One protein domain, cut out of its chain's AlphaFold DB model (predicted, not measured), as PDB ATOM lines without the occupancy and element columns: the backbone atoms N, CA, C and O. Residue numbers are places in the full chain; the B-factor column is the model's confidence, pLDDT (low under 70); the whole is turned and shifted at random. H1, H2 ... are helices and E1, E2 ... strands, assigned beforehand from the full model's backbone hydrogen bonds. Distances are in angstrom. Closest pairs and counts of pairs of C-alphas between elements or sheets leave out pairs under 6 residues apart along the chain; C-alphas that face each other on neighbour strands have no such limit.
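AT A GLANCE: This is residues 145 to 257 of the 385 residues of an uncharacterized protein of Rickettsiales bacterium (UniProt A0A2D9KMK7). The chain is wound in stacked turns, with three short parallel strands, E1, E2 and E3, side by side as one wall, and H1, H2 and H4 along the other side of the body. H1 and H2 lie side by side there, while H3 comes between E2 and E3 along the chain, touches the end of H2 at residues 203 to 204 and grazes the sheet at E2, and long links without named elements make much of the rest. The printed part has 113 residues with four named helices and three named strands, in the order H1 E1 H2 E2 H3 E3 H4; the sheet's order is E1 E2 E3, all parallel. The class is mixed, helices and strands, though named elements hold under half of the residues, 47 of 113. The whole is compact, with a radius of gyration of the C-alphas of 12.9 A, and rounded, spanning 33 by 30 by 26 A.

HOW THE PARTS SIT: E2, residues 209 to 213, is the inner strand; E1, residues 173 to 176, and E3, residues 236 to 238, are the edge strands. E1 and E2 are parallel at 14 degrees, with N 175 and O 211 within hydrogen-bond range at 2.9 A. E2 and E3 are parallel at 18 degrees, with N 238 and O 212 within hydrogen-bond range at 2.8 A. H3, residues 228 to 233, only grazes the sheet with its residues 229 to 233; its closest C-alphas to E2 are those of Asn 233 and Ala 210, 5.5 A apart. H2, residues 193 to 204, is not on the sheet, and touches H3 with residues 203 to 204 alone, the closest C-alphas being those of Asn 204 and Asn 229, 5.4 A apart. E1, H2, E2 and E2, H3, E3 are strand-helix-strand units, two parallel neighbour strands with a helix between them in the chain, each with a right-handed crossover. H1, residues 146 to 157, touches H2 at a shallow tilt of 13 degrees, opposite ways; their closest C-alphas, of Trp 149 and Leu 202, are 5.0 A apart. H4, residues 248 to 252, is close to H3 but not clearly touching, with the C-alphas of His 231 and Ser 252 closest at 5.6 A. H1 and H4 are apart. In H1, H2 and H3 every O i to N i+4 pair is within hydrogen-bond range; in H4 it is 0 of 1, beside 2 of 2 O i to N i+3 pairs.

IN THESE COORDINATES: E2 is 11.0 A long from first to last C-alpha, E1 10.0 A and E3 6.7 A. H1 is 16.3 A long and begins at C-alpha 146 (207.880, 160.232, 151.103). H2 is 15.8 A long, H3 8.6 A, and H4, 8.1 A, ends at C-alpha 252 (219.559, 163.580, 171.692).

THE WHOLE: The two C-alphas farthest apart, of Asn 170 and Thr 245, are 35.1 A apart, and the printed part has no cut. The links H1 to E1, E1 to H2 and E2 to H3 are long. Mean pLDDT of the printed part is 75.1, with residues 145 to 172 and 178 to 190 under 70 in this model.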
ATOM      1  N   ASP A 145     209.956 158.984 147.710       41.75
ATOM      2  CA  ASP A 145     210.021 158.007 148.820       41.75
ATOM      3  C   ASP A 145     209.161 158.441 150.026       41.75
ATOM      4  O   ASP A 145     208.912 157.662 150.942       41.75
ATOM      5  N   ASN A 146     208.652 159.679 150.009       47.91
ATOM      6  CA  ASN A 146     207.880 160.232 151.103       47.91
ATOM      7  C   ASN A 146     206.462 159.691 151.250       47.91
ATOM      8  O   ASN A 146     205.866 159.921 152.292       47.91
ATOM      9  N   TYR A 147     205.917 158.961 150.272       47.62
ATOM     10  CA  TYR A 147     204.515 158.546 150.359       47.62
ATOM     11  C   TYR A 147     204.286 157.254 151.152       47.62
ATOM     12  O   TYR A 147     203.182 157.053 151.647       47.62
ATOM     13  N   TYR A 148     205.285 156.372 151.306       55.78
ATOM     14  CA  TYR A 148     205.102 155.158 152.115       55.78
ATOM     15  C   TYR A 148     204.988 155.511 153.595       55.78
ATOM     16  O   TYR A 148     203.942 155.260 154.191       55.78
ATOM     17  N   TRP A 149     206.007 156.166 154.159       63.34
ATOM     18  CA  TRP A 149     205.963 156.576 155.558       63.34
ATOM     19  C   TRP A 149     204.801 157.534 155.819       63.34
ATOM     20  O   TRP A 149     204.148 157.413 156.846       63.34
ATOM     21  N   TRP A 150     204.466 158.410 154.864       61.09
ATOM     22  CA  TRP A 150     203.301 159.291 154.947       61.09
ATOM     23  C   TRP A 150     201.976 158.528 154.959       61.09
ATOM     24  O   TRP A 150     201.121 158.790 155.795       61.09
ATOM     25  N   ARG A 151     201.792 157.546 154.071       60.22
ATOM     26  CA  ARG A 151     200.574 156.728 154.037       60.22
ATOM     27  C   ARG A 151     200.430 155.902 155.307       60.22
ATOM     28  O   ARG A 151     199.331 155.825 155.845       60.22
ATOM     29  N   GLU A 152     201.507 155.270 155.768       65.81
ATOM     30  CA  GLU A 152     201.481 154.519 157.025       65.81
ATOM     31  C   GLU A 152     201.239 155.457 158.219       65.81
ATOM     32  O   GLU A 152     200.441 155.132 159.093       65.81
ATOM     33  N   LEU A 153     201.786 156.677 158.194       67.88
ATOM     34  CA  LEU A 153     201.506 157.707 159.193       67.88
ATOM     35  C   LEU A 153     200.024 158.109 159.189       67.88
ATOM     36  O   LEU A 153     199.386 158.125 160.238       67.88
ATOM     37  N   CYS A 154     199.440 158.364 158.016       63.31
ATOM     38  CA  CYS A 154     198.019 158.687 157.872       63.31
ATOM     39  C   CYS A 154     197.099 157.560 158.371       63.31
ATOM     40  O   CYS A 154     196.013 157.847 158.873       63.31
ATOM     41  N   LYS A 155     197.520 156.288 158.284       65.69
ATOM     42  CA  LYS A 155     196.767 155.163 158.869       65.69
ATOM     43  C   LYS A 155     196.777 155.191 160.396       65.69
ATOM     44  O   LYS A 155     195.752 154.883 160.999       65.69
ATOM     45  N   ILE A 156     197.908 155.548 161.005       65.75
ATOM     46  CA  ILE A 156     198.058 155.602 162.467       65.75
ATOM     47  C   ILE A 156     197.243 156.766 163.044       65.75
ATOM     48  O   ILE A 156     196.523 156.602 164.023       65.75
ATOM     49  N   VAL A 157     197.303 157.937 162.408       63.81
ATOM     50  CA  VAL A 157     196.807 159.188 163.002       63.81
ATOM     51  C   VAL A 157     195.272 159.336 162.913       63.81
ATOM     52  O   VAL A 157     194.717 160.143 163.654       63.81
ATOM     53  N   LYS A 158     194.563 158.518 162.105       54.94
ATOM     54  CA  LYS A 158     193.088 158.459 161.860       54.94
ATOM     55  C   LYS A 158     192.403 159.770 161.419       54.94
ATOM     56  O   LYS A 158     191.412 159.728 160.698       54.94
ATOM     57  N   GLN A 159     192.933 160.917 161.811       49.62
ATOM     58  CA  GLN A 159     192.737 162.246 161.255       49.62
ATOM     59  C   GLN A 159     193.931 162.504 160.338       49.62
ATOM     60  O   GLN A 159     195.042 162.087 160.664       49.62
ATOM     61  N   SER A 160     193.734 163.153 159.187       44.28
ATOM     62  CA  SER A 160     194.877 163.569 158.371       44.28
ATOM     63  C   SER A 160     195.769 164.408 159.284       44.28
ATOM     64  O   SER A 160     195.284 165.449 159.742       44.28
ATOM     65  N   PRO A 161     197.015 163.992 159.596       47.84
ATOM     66  CA  PRO A 161     197.935 164.923 160.213       47.84
ATOM     67  C   PRO A 161     197.905 166.120 159.283       47.84
ATOM     68  O   PRO A 161     198.028 165.963 158.061       47.84
ATOM     69  N   ILE A 162     197.620 167.298 159.825       45.28
ATOM     70  CA  ILE A 162     197.740 168.513 159.040       45.28
ATOM     71  C   ILE A 162     199.244 168.751 158.944       45.28
ATOM     72  O   ILE A 162     199.820 169.666 159.526       45.28
ATOM     73  N   VAL A 163     199.898 167.902 158.150       41.97
ATOM     74  CA  VAL A 163     201.039 168.312 157.371       41.97
ATOM     75  C   VAL A 163     200.446 169.327 156.434       41.97
ATOM     76  O   VAL A 163     200.000 169.043 155.332       41.97
ATOM     77  N   HIS A 164     200.426 170.556 156.924       40.28
ATOM     78  CA  HIS A 164     200.912 171.604 156.079       40.28
ATOM     79  C   HIS A 164     202.341 171.167 155.755       40.28
ATOM     80  O   HIS A 164     203.187 171.253 156.654       40.28
ATOM     81  N   PRO A 165     202.678 170.756 154.519       43.38
ATOM     82  CA  PRO A 165     204.001 171.056 154.008       43.38
ATOM     83  C   PRO A 165     204.064 172.590 153.948       43.38
ATOM     84  O   PRO A 165     203.986 173.210 152.894       43.38
ATOM     85  N   SER A 166     204.068 173.234 155.116       35.94
ATOM     86  CA  SER A 166     204.113 174.671 155.268       35.94
ATOM     87  C   SER A 166     205.551 175.014 154.964       35.94
ATOM     88  O   SER A 166     206.422 175.030 155.828       35.94
ATOM     89  N   SER A 167     205.775 175.222 153.674       43.56
ATOM     90  CA  SER A 167     207.027 175.558 153.024       43.56
ATOM     91  C   SER A 167     208.043 174.419 152.957       43.56
ATOM     92  O   SER A 167     208.738 174.088 153.915       43.56
ATOM     93  N   TYR A 168     208.222 173.902 151.745       47.94
ATOM     94  CA  TYR A 168     209.500 173.355 151.320       47.94
ATOM     95  C   TYR A 168     210.501 174.516 151.212       47.94
ATOM     96  O   TYR A 168     210.876 174.942 150.127       47.94
ATOM     97  N   LYS A 169     210.887 175.124 152.338       40.94
ATOM     98  CA  LYS A 169     211.815 176.256 152.317       40.94
ATOM     99  C   LYS A 169     213.231 175.713 152.407       40.94
ATOM    100  O   LYS A 169     213.619 175.144 153.425       40.94
ATOM    101  N   ASN A 170     214.009 175.893 151.343       45.97
ATOM    102  CA  ASN A 170     215.422 175.505 151.275       45.97
ATOM    103  C   ASN A 170     215.698 173.991 151.441       45.97
ATOM    104  O   ASN A 170     216.761 173.625 151.938       45.97
ATOM    105  N   GLY A 171     214.775 173.102 151.048       51.91
ATOM    106  CA  GLY A 171     215.022 171.650 151.061       51.91
ATOM    107  C   GLY A 171     214.653 170.900 152.348       51.91
ATOM    108  O   GLY A 171     215.008 169.729 152.478       51.91
ATOM    109  N   PHE A 172     213.960 171.545 153.290       63.28
ATOM    110  CA  PHE A 172     213.559 170.949 154.568       63.28
ATOM    111  C   PHE A 172     212.052 170.681 154.653       63.28
ATOM    112  O   PHE A 172     211.250 171.417 154.080       63.28
ATOM    113  N   ILE A 173     211.678 169.641 155.404       72.69
ATOM    114  CA  ILE A 173     210.291 169.214 155.625       72.69
ATOM    115  C   ILE A 173     209.861 169.555 157.054       72.69
ATOM    116  O   ILE A 173     210.582 169.283 158.020       72.69
ATOM    117  N   SER A 174     208.664 170.128 157.159       75.06
ATOM    118  CA  SER A 174     207.944 170.349 158.410       75.06
ATOM    119  C   SER A 174     206.784 169.366 158.516       75.06
ATOM    120  O   SER A 174     206.015 169.222 157.565       75.06
ATOM    121  N   VAL A 175     206.671 168.686 159.654       78.50
ATOM    122  CA  VAL A 175     205.567 167.774 159.961       78.50
ATOM    123  C   VAL A 175     204.847 168.292 161.194       78.50
ATOM    124  O   VAL A 175     205.441 168.394 162.267       78.50
ATOM    125  N   SER A 176     203.563 168.601 161.026       77.56
ATOM    126  CA  SER A 176     202.682 169.007 162.113       77.56
ATOM    127  C   SER A 176     201.565 168.001 162.304       77.56
ATOM    128  O   SER A 176     200.915 167.551 161.361       77.56
ATOM    129  N   PHE A 177     201.349 167.670 163.567       74.38
ATOM    130  CA  PHE A 177     200.258 166.837 164.042       74.38
ATOM    131  C   PHE A 177     199.077 167.703 164.525       74.38
ATOM    132  O   PHE A 177     198.018 167.204 164.878       74.38
ATOM    133  N   THR A 178     199.203 169.029 164.463       68.75
ATOM    134  CA  THR A 178     198.115 169.974 164.741       68.75
ATOM    135  C   THR A 178     197.735 170.765 163.496       68.75
ATOM    136  O   THR A 178     198.475 170.778 162.513       68.75
ATOM    137  N   ASP A 179     196.618 171.494 163.539       60.12
ATOM    138  CA  ASP A 179     196.173 172.369 162.441       60.12
ATOM    139  C   ASP A 179     197.079 173.589 162.167       60.12
ATOM    140  O   ASP A 179     196.750 174.438 161.331       60.12
ATOM    141  N   GLY A 180     198.226 173.679 162.850       55.88
ATOM    142  CA  GLY A 180     199.211 174.747 162.715       55.88
ATOM    143  C   GLY A 180     198.792 176.055 163.384       55.88
ATOM    144  O   GLY A 180     199.550 177.031 163.358       55.88
ATOM    145  N   LYS A 181     197.606 176.119 164.005       60.97
ATOM    146  CA  LYS A 181     197.157 177.319 164.715       60.97
ATOM    147  C   LYS A 181     197.859 177.438 166.074       60.97
ATOM    148  O   LYS A 181     198.303 176.454 166.671       60.97
ATOM    149  N   PRO A 182     197.942 178.655 166.642       54.81
ATOM    150  CA  PRO A 182     198.426 178.845 168.010       54.81
ATOM    151  C   PRO A 182     197.613 178.069 169.059       54.81
ATOM    152  O   PRO A 182     198.167 177.685 170.084       54.81
ATOM    153  N   TYR A 183     196.323 177.853 168.779       62.06
ATOM    154  CA  TYR A 183     195.378 177.061 169.561       62.06
ATOM    155  C   TYR A 183     194.629 176.144 168.588       62.06
ATOM    156  O   TYR A 183     193.714 176.624 167.911       62.06
ATOM    157  N   PRO A 184     195.065 174.887 168.436       60.03
ATOM    158  CA  PRO A 184     194.511 174.021 167.416       60.03
ATOM    159  C   PRO A 184     193.060 173.644 167.703       60.03
ATOM    160  O   PRO A 184     192.678 173.376 168.840       60.03
ATOM    161  N   SER A 185     192.248 173.666 166.647       53.91
ATOM    162  CA  SER A 185     190.819 173.328 166.676       53.91
ATOM    163  C   SER A 185     190.557 171.819 166.660       53.91
ATOM    164  O   SER A 185     189.501 171.376 167.105       53.91
ATOM    165  N   SER A 186     191.541 171.035 166.218       54.56
ATOM    166  CA  SER A 186     191.586 169.576 166.307       54.56
ATOM    167  C   SER A 186     192.851 169.161 167.057       54.56
ATOM    168  O   SER A 186     193.955 169.566 166.688       54.56
ATOM    169  N   LEU A 187     192.690 168.368 168.113       57.16
ATOM    170  CA  LEU A 187     193.787 167.858 168.929       57.16
ATOM    171  C   LEU A 187     193.990 166.375 168.606       57.16
ATOM    172  O   LEU A 187     193.019 165.617 168.582       57.16
ATOM    173  N   LEU A 188     195.242 165.954 168.426       59.53
ATOM    174  CA  LEU A 188     195.601 164.543 168.546       59.53
ATOM    175  C   LEU A 188     195.584 164.192 170.028       59.53
ATOM    176  O   LEU A 188     196.582 164.326 170.718       59.53
ATOM    177  N   LEU A 189     194.424 163.836 170.566       60.97
ATOM    178  CA  LEU A 189     194.340 163.475 171.976       60.97
ATOM    179  C   LEU A 189     194.811 162.037 172.175       60.97
ATOM    180  O   LEU A 189     194.212 161.112 171.634       60.97
ATOM    181  N   GLY A 190     195.838 161.872 173.012       62.16
ATOM    182  CA  GLY A 190     196.177 160.589 173.619       62.16
ATOM    183  C   GLY A 190     196.990 159.655 172.732       62.16
ATOM    184  O   GLY A 190     196.738 158.452 172.762       62.16
ATOM    185  N   ILE A 191     197.967 160.183 171.978       75.75
ATOM    186  CA  ILE A 191     198.958 159.327 171.308       75.75
ATOM    187  C   ILE A 191     199.707 158.547 172.391       75.75
ATOM    188  O   ILE A 191     200.460 159.125 173.183       75.75
ATOM    189  N   ASN A 192     199.505 157.233 172.434       82.75
ATOM    190  CA  ASN A 192     200.223 156.393 173.386       82.75
ATOM    191  C   ASN A 192     201.677 156.171 172.930       82.75
ATOM    192  O   ASN A 192     202.040 156.402 171.778       82.75
ATOM    193  N   THR A 193     202.543 155.700 173.831       86.38
ATOM    194  CA  THR A 193     203.979 155.545 173.539       86.38
ATOM    195  C   THR A 193     204.266 154.594 172.373       86.38
ATOM    196  O   THR A 193     205.227 154.817 171.639       86.38
ATOM    197  N   LYS A 194     203.432 153.565 172.158       86.50
ATOM    198  CA  LYS A 194     203.592 152.631 171.035       86.50
ATOM    199  C   LYS A 194     203.275 153.316 169.706       86.50
ATOM    200  O   LYS A 194     204.088 153.253 168.790       86.50
ATOM    201  N   GLU A 195     202.146 154.016 169.626       84.50
ATOM    202  CA  GLU A 195     201.776 154.810 168.446       84.50
ATOM    203  C   GLU A 195     202.832 155.880 168.153       84.50
ATOM    204  O   GLU A 195     203.248 156.042 167.009       84.50
ATOM    205  N   LEU A 196     203.331 156.568 169.185       88.31
ATOM    206  CA  LEU A 196     204.404 157.548 169.034       88.31
ATOM    207  C   LEU A 196     205.698 156.908 168.507       88.31
ATOM    208  O   LEU A 196     206.352 157.500 167.651       88.31
ATOM    209  N   SER A 197     206.065 155.712 168.977       89.94
ATOM    210  CA  SER A 197     207.240 154.983 168.473       89.94
ATOM    211  C   SER A 197     207.081 154.611 166.996       89.94
ATOM    212  O   SER A 197     207.990 154.855 166.199       89.94
ATOM    213  N   GLU A 198     205.903 154.129 166.589       86.19
ATOM    214  CA  GLU A 198     205.592 153.838 165.183       86.19
ATOM    215  C   GLU A 198     205.675 155.110 164.321       86.19
ATOM    216  O   GLU A 198     206.363 155.120 163.297       86.19
ATOM    217  N   ILE A 199     205.069 156.214 164.772       86.19
ATOM    218  CA  ILE A 199     205.143 157.524 164.109       86.19
ATOM    219  C   ILE A 199     206.602 157.968 163.946       86.19
ATOM    220  O   ILE A 199     207.030 158.317 162.846       86.19
ATOM    221  N   LEU A 200     207.388 157.955 165.022       90.12
ATOM    222  CA  LEU A 200     208.776 158.412 164.993       90.12
ATOM    223  C   LEU A 200     209.665 157.499 164.149       90.12
ATOM    224  O   LEU A 200     210.568 158.004 163.481       90.12
ATOM    225  N   SER A 201     209.398 156.192 164.116       86.62
ATOM    226  CA  SER A 201     210.093 155.256 163.228       86.62
ATOM    227  C   SER A 201     209.882 155.634 161.765       86.62
ATOM    228  O   SER A 201     210.857 155.745 161.023       86.62
ATOM    229  N   LEU A 202     208.635 155.915 161.375       81.50
ATOM    230  CA  LEU A 202     208.279 156.347 160.022       81.50
ATOM    231  C   LEU A 202     208.933 157.688 159.664       81.50
ATOM    232  O   LEU A 202     209.566 157.820 158.618       81.50
ATOM    233  N   LEU A 203     208.849 158.681 160.553       83.94
ATOM    234  CA  LEU A 203     209.474 159.991 160.336       83.94
ATOM    235  C   LEU A 203     211.003 159.876 160.229       83.94
ATOM    236  O   LEU A 203     211.636 160.564 159.428       83.94
ATOM    237  N   ASN A 204     211.615 158.981 161.003       85.56
ATOM    238  CA  ASN A 204     213.055 158.762 160.996       85.56
ATOM    239  C   ASN A 204     213.586 158.179 159.677       85.56
ATOM    240  O   ASN A 204     214.782 158.296 159.412       85.56
ATOM    241  N   GLU A 205     212.744 157.606 158.819       78.44
ATOM    242  CA  GLU A 205     213.160 157.182 157.476       78.44
ATOM    243  C   GLU A 205     213.487 158.370 156.561       78.44
ATOM    244  O   GLU A 205     214.236 158.221 155.593       78.44
ATOM    245  N   ASN A 206     212.992 159.568 156.887       72.81
ATOM    246  CA  ASN A 206     213.157 160.761 156.075       72.81
ATOM    247  C   ASN A 206     214.227 161.709 156.651       72.81
ATOM    248  O   ASN A 206     213.980 162.429 157.623       72.81
ATOM    249  N   PRO A 207     215.418 161.800 156.027       72.88
ATOM    250  CA  PRO A 207     216.499 162.625 156.552       72.88
ATOM    251  C   PRO A 207     216.283 164.134 156.352       72.88
ATOM    252  O   PRO A 207     217.112 164.917 156.804       72.88
ATOM    253  N   PHE A 208     215.197 164.566 155.717       73.62
ATOM    254  CA  PHE A 208     214.942 165.979 155.423       73.62
ATOM    255  C   PHE A 208     213.925 166.618 156.361       73.62
ATOM    256  O   PHE A 208     213.674 167.819 156.262       73.62
ATOM    257  N   ILE A 209     213.368 165.844 157.297       79.19
ATOM    258  CA  ILE A 209     212.522 166.381 158.358       79.19
ATOM    259  C   ILE A 209     213.374 167.249 159.280       79.19
ATOM    260  O   ILE A 209     214.237 166.768 160.017       79.19
ATOM    261  N   ALA A 210     213.099 168.546 159.236       84.06
ATOM    262  CA  ALA A 210     213.762 169.542 160.060       84.06
ATOM    263  C   ALA A 210     212.831 170.136 161.112       84.06
ATOM    264  O   ALA A 210     213.316 170.723 162.077       84.06
ATOM    265  N   GLU A 211     211.516 170.019 160.949       87.69
ATOM    266  CA  GLU A 211     210.554 170.605 161.877       87.69
ATOM    267  C   GLU A 211     209.509 169.564 162.263       87.69
ATOM    268  O   GLU A 211     208.924 168.909 161.402       87.69
ATOM    269  N   LEU A 212     209.319 169.395 163.568       89.56
ATOM    270  CA  LEU A 212     208.360 168.475 164.162       89.56
ATOM    271  C   LEU A 212     207.468 169.255 165.123       89.56
ATOM    272  O   LEU A 212     207.971 169.891 166.051       89.56
ATOM    273  N   ASP A 213     206.161 169.193 164.915       87.00
ATOM    274  CA  ASP A 213     205.159 169.757 165.813       87.00
ATOM    275  C   ASP A 213     204.253 168.637 166.334       87.00
ATOM    276  O   ASP A 213     203.343 168.180 165.644       87.00
ATOM    277  N   PHE A 214     204.534 168.218 167.568       88.88
ATOM    278  CA  PHE A 214     203.725 167.313 168.385       88.88
ATOM    279  C   PHE A 214     202.997 168.087 169.492       88.88
ATOM    280  O   PHE A 214     202.777 167.571 170.590       88.88
ATOM    281  N   SER A 215     202.675 169.360 169.265       87.44
ATOM    282  CA  SER A 215     201.955 170.141 170.258       87.44
ATOM    283  C   SER A 215     200.558 169.586 170.513       87.44
ATOM    284  O   SER A 215     199.931 169.019 169.624       87.44
ATOM    285  N   TYR A 216     200.063 169.746 171.741       85.12
ATOM    286  CA  TYR A 216     198.717 169.313 172.128       85.12
ATOM    287  C   TYR A 216     198.405 167.829 171.829       85.12
ATOM    288  O   TYR A 216     197.247 167.477 171.611       85.12
ATOM    289  N   ALA A 217     199.429 166.970 171.819       83.75
ATOM    290  CA  ALA A 217     199.307 165.568 171.426       83.75
ATOM    291  C   ALA A 217     198.938 164.621 172.595       83.75
ATOM    292  O   ALA A 217     198.793 163.411 172.419       83.75
ATOM    293  N   GLY A 218     198.822 165.160 173.814       85.25
ATOM    294  CA  GLY A 218     198.555 164.372 175.021       85.25
ATOM    295  C   GLY A 218     199.658 163.358 175.343       85.25
ATOM    296  O   GLY A 218     199.376 162.338 175.959       85.25
ATOM    297  N   ILE A 219     200.894 163.612 174.907       88.31
ATOM    298  CA  ILE A 219     202.012 162.686 175.097       88.31
ATOM    299  C   ILE A 219     202.490 162.756 176.548       88.31
ATOM    300  O   ILE A 219     202.773 163.839 177.070       88.31
ATOM    301  N   GLU A 220     202.634 161.586 177.166       90.12
ATOM    302  CA  GLU A 220     203.164 161.443 178.527       90.12
ATOM    303  C   GLU A 220     204.597 160.909 178.556       90.12
ATOM    304  O   GLU A 220     205.392 161.293 179.412       90.12
ATOM    305  N   ASN A 221     204.961 160.042 177.609       90.94
ATOM    306  CA  ASN A 221     206.277 159.412 177.575       90.94
ATOM    307  C   ASN A 221     206.826 159.402 176.153       90.94
ATOM    308  O   ASN A 221     206.168 158.919 175.228       90.94
ATOM    309  N   TRP A 222     208.049 159.909 175.998       91.75
ATOM    310  CA  TRP A 222     208.802 159.775 174.757       91.75
ATOM    311  C   TRP A 222     209.447 158.377 174.689       91.75
ATOM    312  O   TRP A 222     210.003 157.937 175.698       91.75
ATOM    313  N   PRO A 223     209.392 157.673 173.545       91.50
ATOM    314  CA  PRO A 223     210.003 156.350 173.388       91.50
ATOM    315  C   PRO A 223     211.519 156.349 173.660       91.50
ATOM    316  O   PRO A 223     212.218 157.312 173.344       91.50
ATOM    317  N   HIS A 224     212.049 155.260 174.228       86.12
ATOM    318  CA  HIS A 224     213.480 155.125 174.554       86.12
ATOM    319  C   HIS A 224     214.359 154.845 173.319       86.12
ATOM    320  O   HIS A 224     215.590 154.941 173.375       86.12
ATOM    321  N   GLU A 225     213.736 154.477 172.201       84.19
ATOM    322  CA  GLU A 225     214.370 154.161 170.932       84.19
ATOM    323  C   GLU A 225     215.154 155.352 170.356       84.19
ATOM    324  O   GLU A 225     214.848 156.529 170.563       84.19
ATOM    325  N   ARG A 226     216.206 155.047 169.586       83.38
ATOM    326  CA  ARG A 226     217.067 156.072 168.981       83.38
ATOM    327  C   ARG A 226     216.715 156.328 167.520       83.38
ATOM    328  O   ARG A 226     217.090 155.561 166.637       83.38
ATOM    329  N   PHE A 227     216.148 157.499 167.253       83.62
ATOM    330  CA  PHE A 227     215.823 157.971 165.906       83.62
ATOM    331  C   PHE A 227     216.969 158.802 165.317       83.62
ATOM    332  O   PHE A 227     216.987 160.030 165.383       83.62
ATOM    333  N   SER A 228     217.986 158.119 164.777       78.25
ATOM    334  CA  SER A 228     219.257 158.750 164.385       78.25
ATOM    335  C   SER A 228     219.138 159.900 163.374       78.25
ATOM    336  O   SER A 228     219.909 160.855 163.483       78.25
ATOM    337  N   ASN A 229     218.199 159.840 162.426       75.00
ATOM    338  CA  ASN A 229     217.979 160.913 161.457       75.00
ATOM    339  C   ASN A 229     217.246 162.085 162.109       75.00
ATOM    340  O   ASN A 229     217.715 163.214 161.989       75.00
ATOM    341  N   LEU A 230     216.171 161.837 162.867       87.06
ATOM    342  CA  LEU A 230     215.440 162.906 163.565       87.06
ATOM    343  C   LEU A 230     216.358 163.656 164.537       87.06
ATOM    344  O   LEU A 230     216.493 164.875 164.471       87.06
ATOM    345  N   HIS A 231     217.105 162.920 165.358       87.00
ATOM    346  CA  HIS A 231     218.044 163.488 166.328       87.00
ATOM    347  C   HIS A 231     219.139 164.356 165.673       87.00
ATOM    348  O   HIS A 231     219.622 165.318 166.277       87.00
ATOM    349  N   LYS A 232     219.543 164.028 164.437       84.81
ATOM    350  CA  LYS A 232     220.568 164.765 163.681       84.81
ATOM    351  C   LYS A 232     220.013 165.906 162.834       84.81
ATOM    352  O   LYS A 232     220.749 166.862 162.610       84.81
ATOM    353  N   ASN A 233     218.775 165.826 162.360       86.06
ATOM    354  CA  ASN A 233     218.281 166.718 161.308       86.06
ATOM    355  C   ASN A 233     217.182 167.667 161.794       86.06
ATOM    356  O   ASN A 233     217.018 168.739 161.214       86.06
ATOM    357  N   THR A 234     216.485 167.346 162.888       91.94
ATOM    358  CA  THR A 234     215.458 168.229 163.448       91.94
ATOM    359  C   THR A 234     216.082 169.520 163.990       91.94
ATOM    360  O   THR A 234     216.887 169.529 164.922       91.94
ATOM    361  N   LEU A 235     215.675 170.636 163.391       93.00
ATOM    362  CA  LEU A 235     216.042 172.005 163.740       93.00
ATOM    363  C   LEU A 235     214.983 172.679 164.619       93.00
ATOM    364  O   LEU A 235     215.327 173.574 165.395       93.00
ATOM    365  N   LYS A 236     213.709 172.285 164.507       93.06
ATOM    366  CA  LYS A 236     212.613 172.822 165.320       93.06
ATOM    367  C   LYS A 236     211.751 171.695 165.878       93.06
ATOM    368  O   LYS A 236     211.323 170.826 165.130       93.06
ATOM    369  N   LEU A 237     211.480 171.753 167.175       95.50
ATOM    370  CA  LEU A 237     210.650 170.781 167.874       95.50
ATOM    371  C   LEU A 237     209.634 171.528 168.740       95.50
ATOM    372  O   LEU A 237     210.018 172.288 169.636       95.50
ATOM    373  N   ASP A 238     208.350 171.347 168.443       93.25
ATOM    374  CA  ASP A 238     207.243 171.862 169.243       93.25
ATOM    375  C   ASP A 238     206.563 170.722 170.005       93.25
ATOM    376  O   ASP A 238     206.058 169.771 169.415       93.25
ATOM    377  N   LEU A 239     206.598 170.823 171.331       94.44
ATOM    378  CA  LEU A 239     206.049 169.861 172.280       94.44
ATOM    379  C   LEU A 239     205.095 170.538 173.267       94.44
ATOM    380  O   LEU A 239     204.773 169.941 174.296       94.44
ATOM    381  N   ARG A 240     204.670 171.783 173.007       92.94
ATOM    382  CA  ARG A 240     203.823 172.536 173.944       92.94
ATOM    383  C   ARG A 240     202.533 171.772 174.255       92.94
ATOM    384  O   ARG A 240     201.983 171.099 173.385       92.94
ATOM    385  N   SER A 241     202.006 171.962 175.456       91.62
ATOM    386  CA  SER A 241     200.737 171.367 175.892       91.62
ATOM    387  C   SER A 241     200.730 169.831 175.851       91.62
ATOM    388  O   SER A 241     199.731 169.224 175.474       91.62
ATOM    389  N   ASN A 242     201.848 169.211 176.231       91.88
ATOM    390  CA  ASN A 242     201.948 167.781 176.540       91.88
ATOM    391  C   ASN A 242     202.245 167.584 178.032       91.88
ATOM    392  O   ASN A 242     202.572 168.546 178.728       91.88
ATOM    393  N   ASN A 243     202.164 166.349 178.524       88.44
ATOM    394  CA  ASN A 243     202.327 166.032 179.942       88.44
ATOM    395  C   ASN A 243     203.480 165.047 180.174       88.44
ATOM    396  O   ASN A 243     203.303 163.995 180.783       88.44
ATOM    397  N   PHE A 244     204.663 165.380 179.651       92.31
ATOM    398  CA  PHE A 244     205.836 164.515 179.742       92.31
ATOM    399  C   PHE A 244     206.243 164.231 181.194       92.31
ATOM    400  O   PHE A 244     206.428 165.159 181.986       92.31
ATOM    401  N   THR A 245     206.466 162.955 181.518       90.69
ATOM    402  CA  THR A 245     206.994 162.519 182.821       90.69
ATOM    403  C   THR A 245     208.463 162.906 183.010       90.69
ATOM    404  O   THR A 245     208.891 163.209 184.123       90.69
ATOM    405  N   ASN A 246     209.237 162.926 181.921       92.88
ATOM    406  CA  ASN A 246     210.645 163.312 181.885       92.88
ATOM    407  C   ASN A 246     211.029 163.900 180.514       92.88
ATOM    408  O   ASN A 246     210.274 163.812 179.546       92.88
ATOM    409  N   TYR A 247     212.224 164.488 180.437       94.88
ATOM    410  CA  TYR A 247     212.726 165.179 179.244       94.88
ATOM    411  C   TYR A 247     214.099 164.665 178.767       94.88
ATOM    412  O   TYR A 247     214.747 165.332 177.959       94.88
ATOM    413  N   GLU A 248     214.535 163.476 179.211       93.94
ATOM    414  CA  GLU A 248     215.864 162.893 178.919       93.94
ATOM    415  C   GLU A 248     216.196 162.873 177.418       93.94
ATOM    416  O   GLU A 248     217.303 163.217 176.980       93.94
ATOM    417  N   PHE A 249     215.184 162.540 176.615       94.00
ATOM    418  CA  PHE A 249     215.264 162.430 175.163       94.00
ATOM    419  C   PHE A 249     215.671 163.735 174.467       94.00
ATOM    420  O   PHE A 249     216.250 163.679 173.386       94.00
ATOM    421  N   ILE A 250     215.419 164.907 175.065       95.00
ATOM    422  CA  ILE A 250     215.716 166.208 174.443       95.00
ATOM    423  C   ILE A 250     217.203 166.327 174.116       95.00
ATOM    424  O   ILE A 250     217.564 166.835 173.053       95.00
ATOM    425  N   SER A 251     218.067 165.800 174.984       93.44
ATOM    426  CA  SER A 251     219.522 165.853 174.821       93.44
ATOM    427  C   SER A 251     220.027 165.159 173.540       93.44
ATOM    428  O   SER A 251     221.138 165.438 173.075       93.44
ATOM    429  N   SER A 252     219.218 164.283 172.931       93.38
ATOM    430  CA  SER A 252     219.559 163.580 171.692       93.38
ATOM    431  C   SER A 252     219.479 164.483 170.450       93.38
ATOM    432  O   SER A 252     220.198 164.236 169.477       93.38
ATOM    433  N   PHE A 253     218.678 165.556 170.485       94.31
ATOM    434  CA  PHE A 253     218.402 166.456 169.359       94.31
ATOM    435  C   PHE A 253     219.514 167.501 169.159       94.31
ATOM    436  O   PHE A 253     219.333 168.707 169.331       94.31
ATOM    437  N   LYS A 254     220.708 167.046 168.772       88.62
ATOM    438  CA  LYS A 254     221.941 167.864 168.734       88.62
ATOM    439  C   LYS A 254     221.898 169.054 167.764       88.62
ATOM    440  O   LYS A 254     222.640 170.026 167.944       88.62
ATOM    441  N   SER A 255     221.050 168.990 166.740       92.62
ATOM    442  CA  SER A 255     220.909 170.046 165.724       92.62
ATOM    443  C   SER A 255     219.809 171.060 166.035       92.62
ATOM    444  O   SER A 255     219.607 171.997 165.258       92.62
ATOM    445  N   LEU A 256     219.118 170.906 167.168       96.88
ATOM    446  CA  LEU A 256     217.952 171.709 167.496       96.88
ATOM    447  C   LEU A 256     218.311 173.188 167.672       96.88
ATOM    448  O   LEU A 256     219.193 173.548 168.450       96.88
ATOM    449  N   LYS A 257     217.583 174.045 166.952       96.56
ATOM    450  CA  LYS A 257     217.687 175.511 166.988       96.56
ATOM    451  C   LYS A 257     216.486 176.165 167.661       96.56
ATOM    452  O   LYS A 257     216.612 177.264 168.202       96.56
TER     453      LYS A 257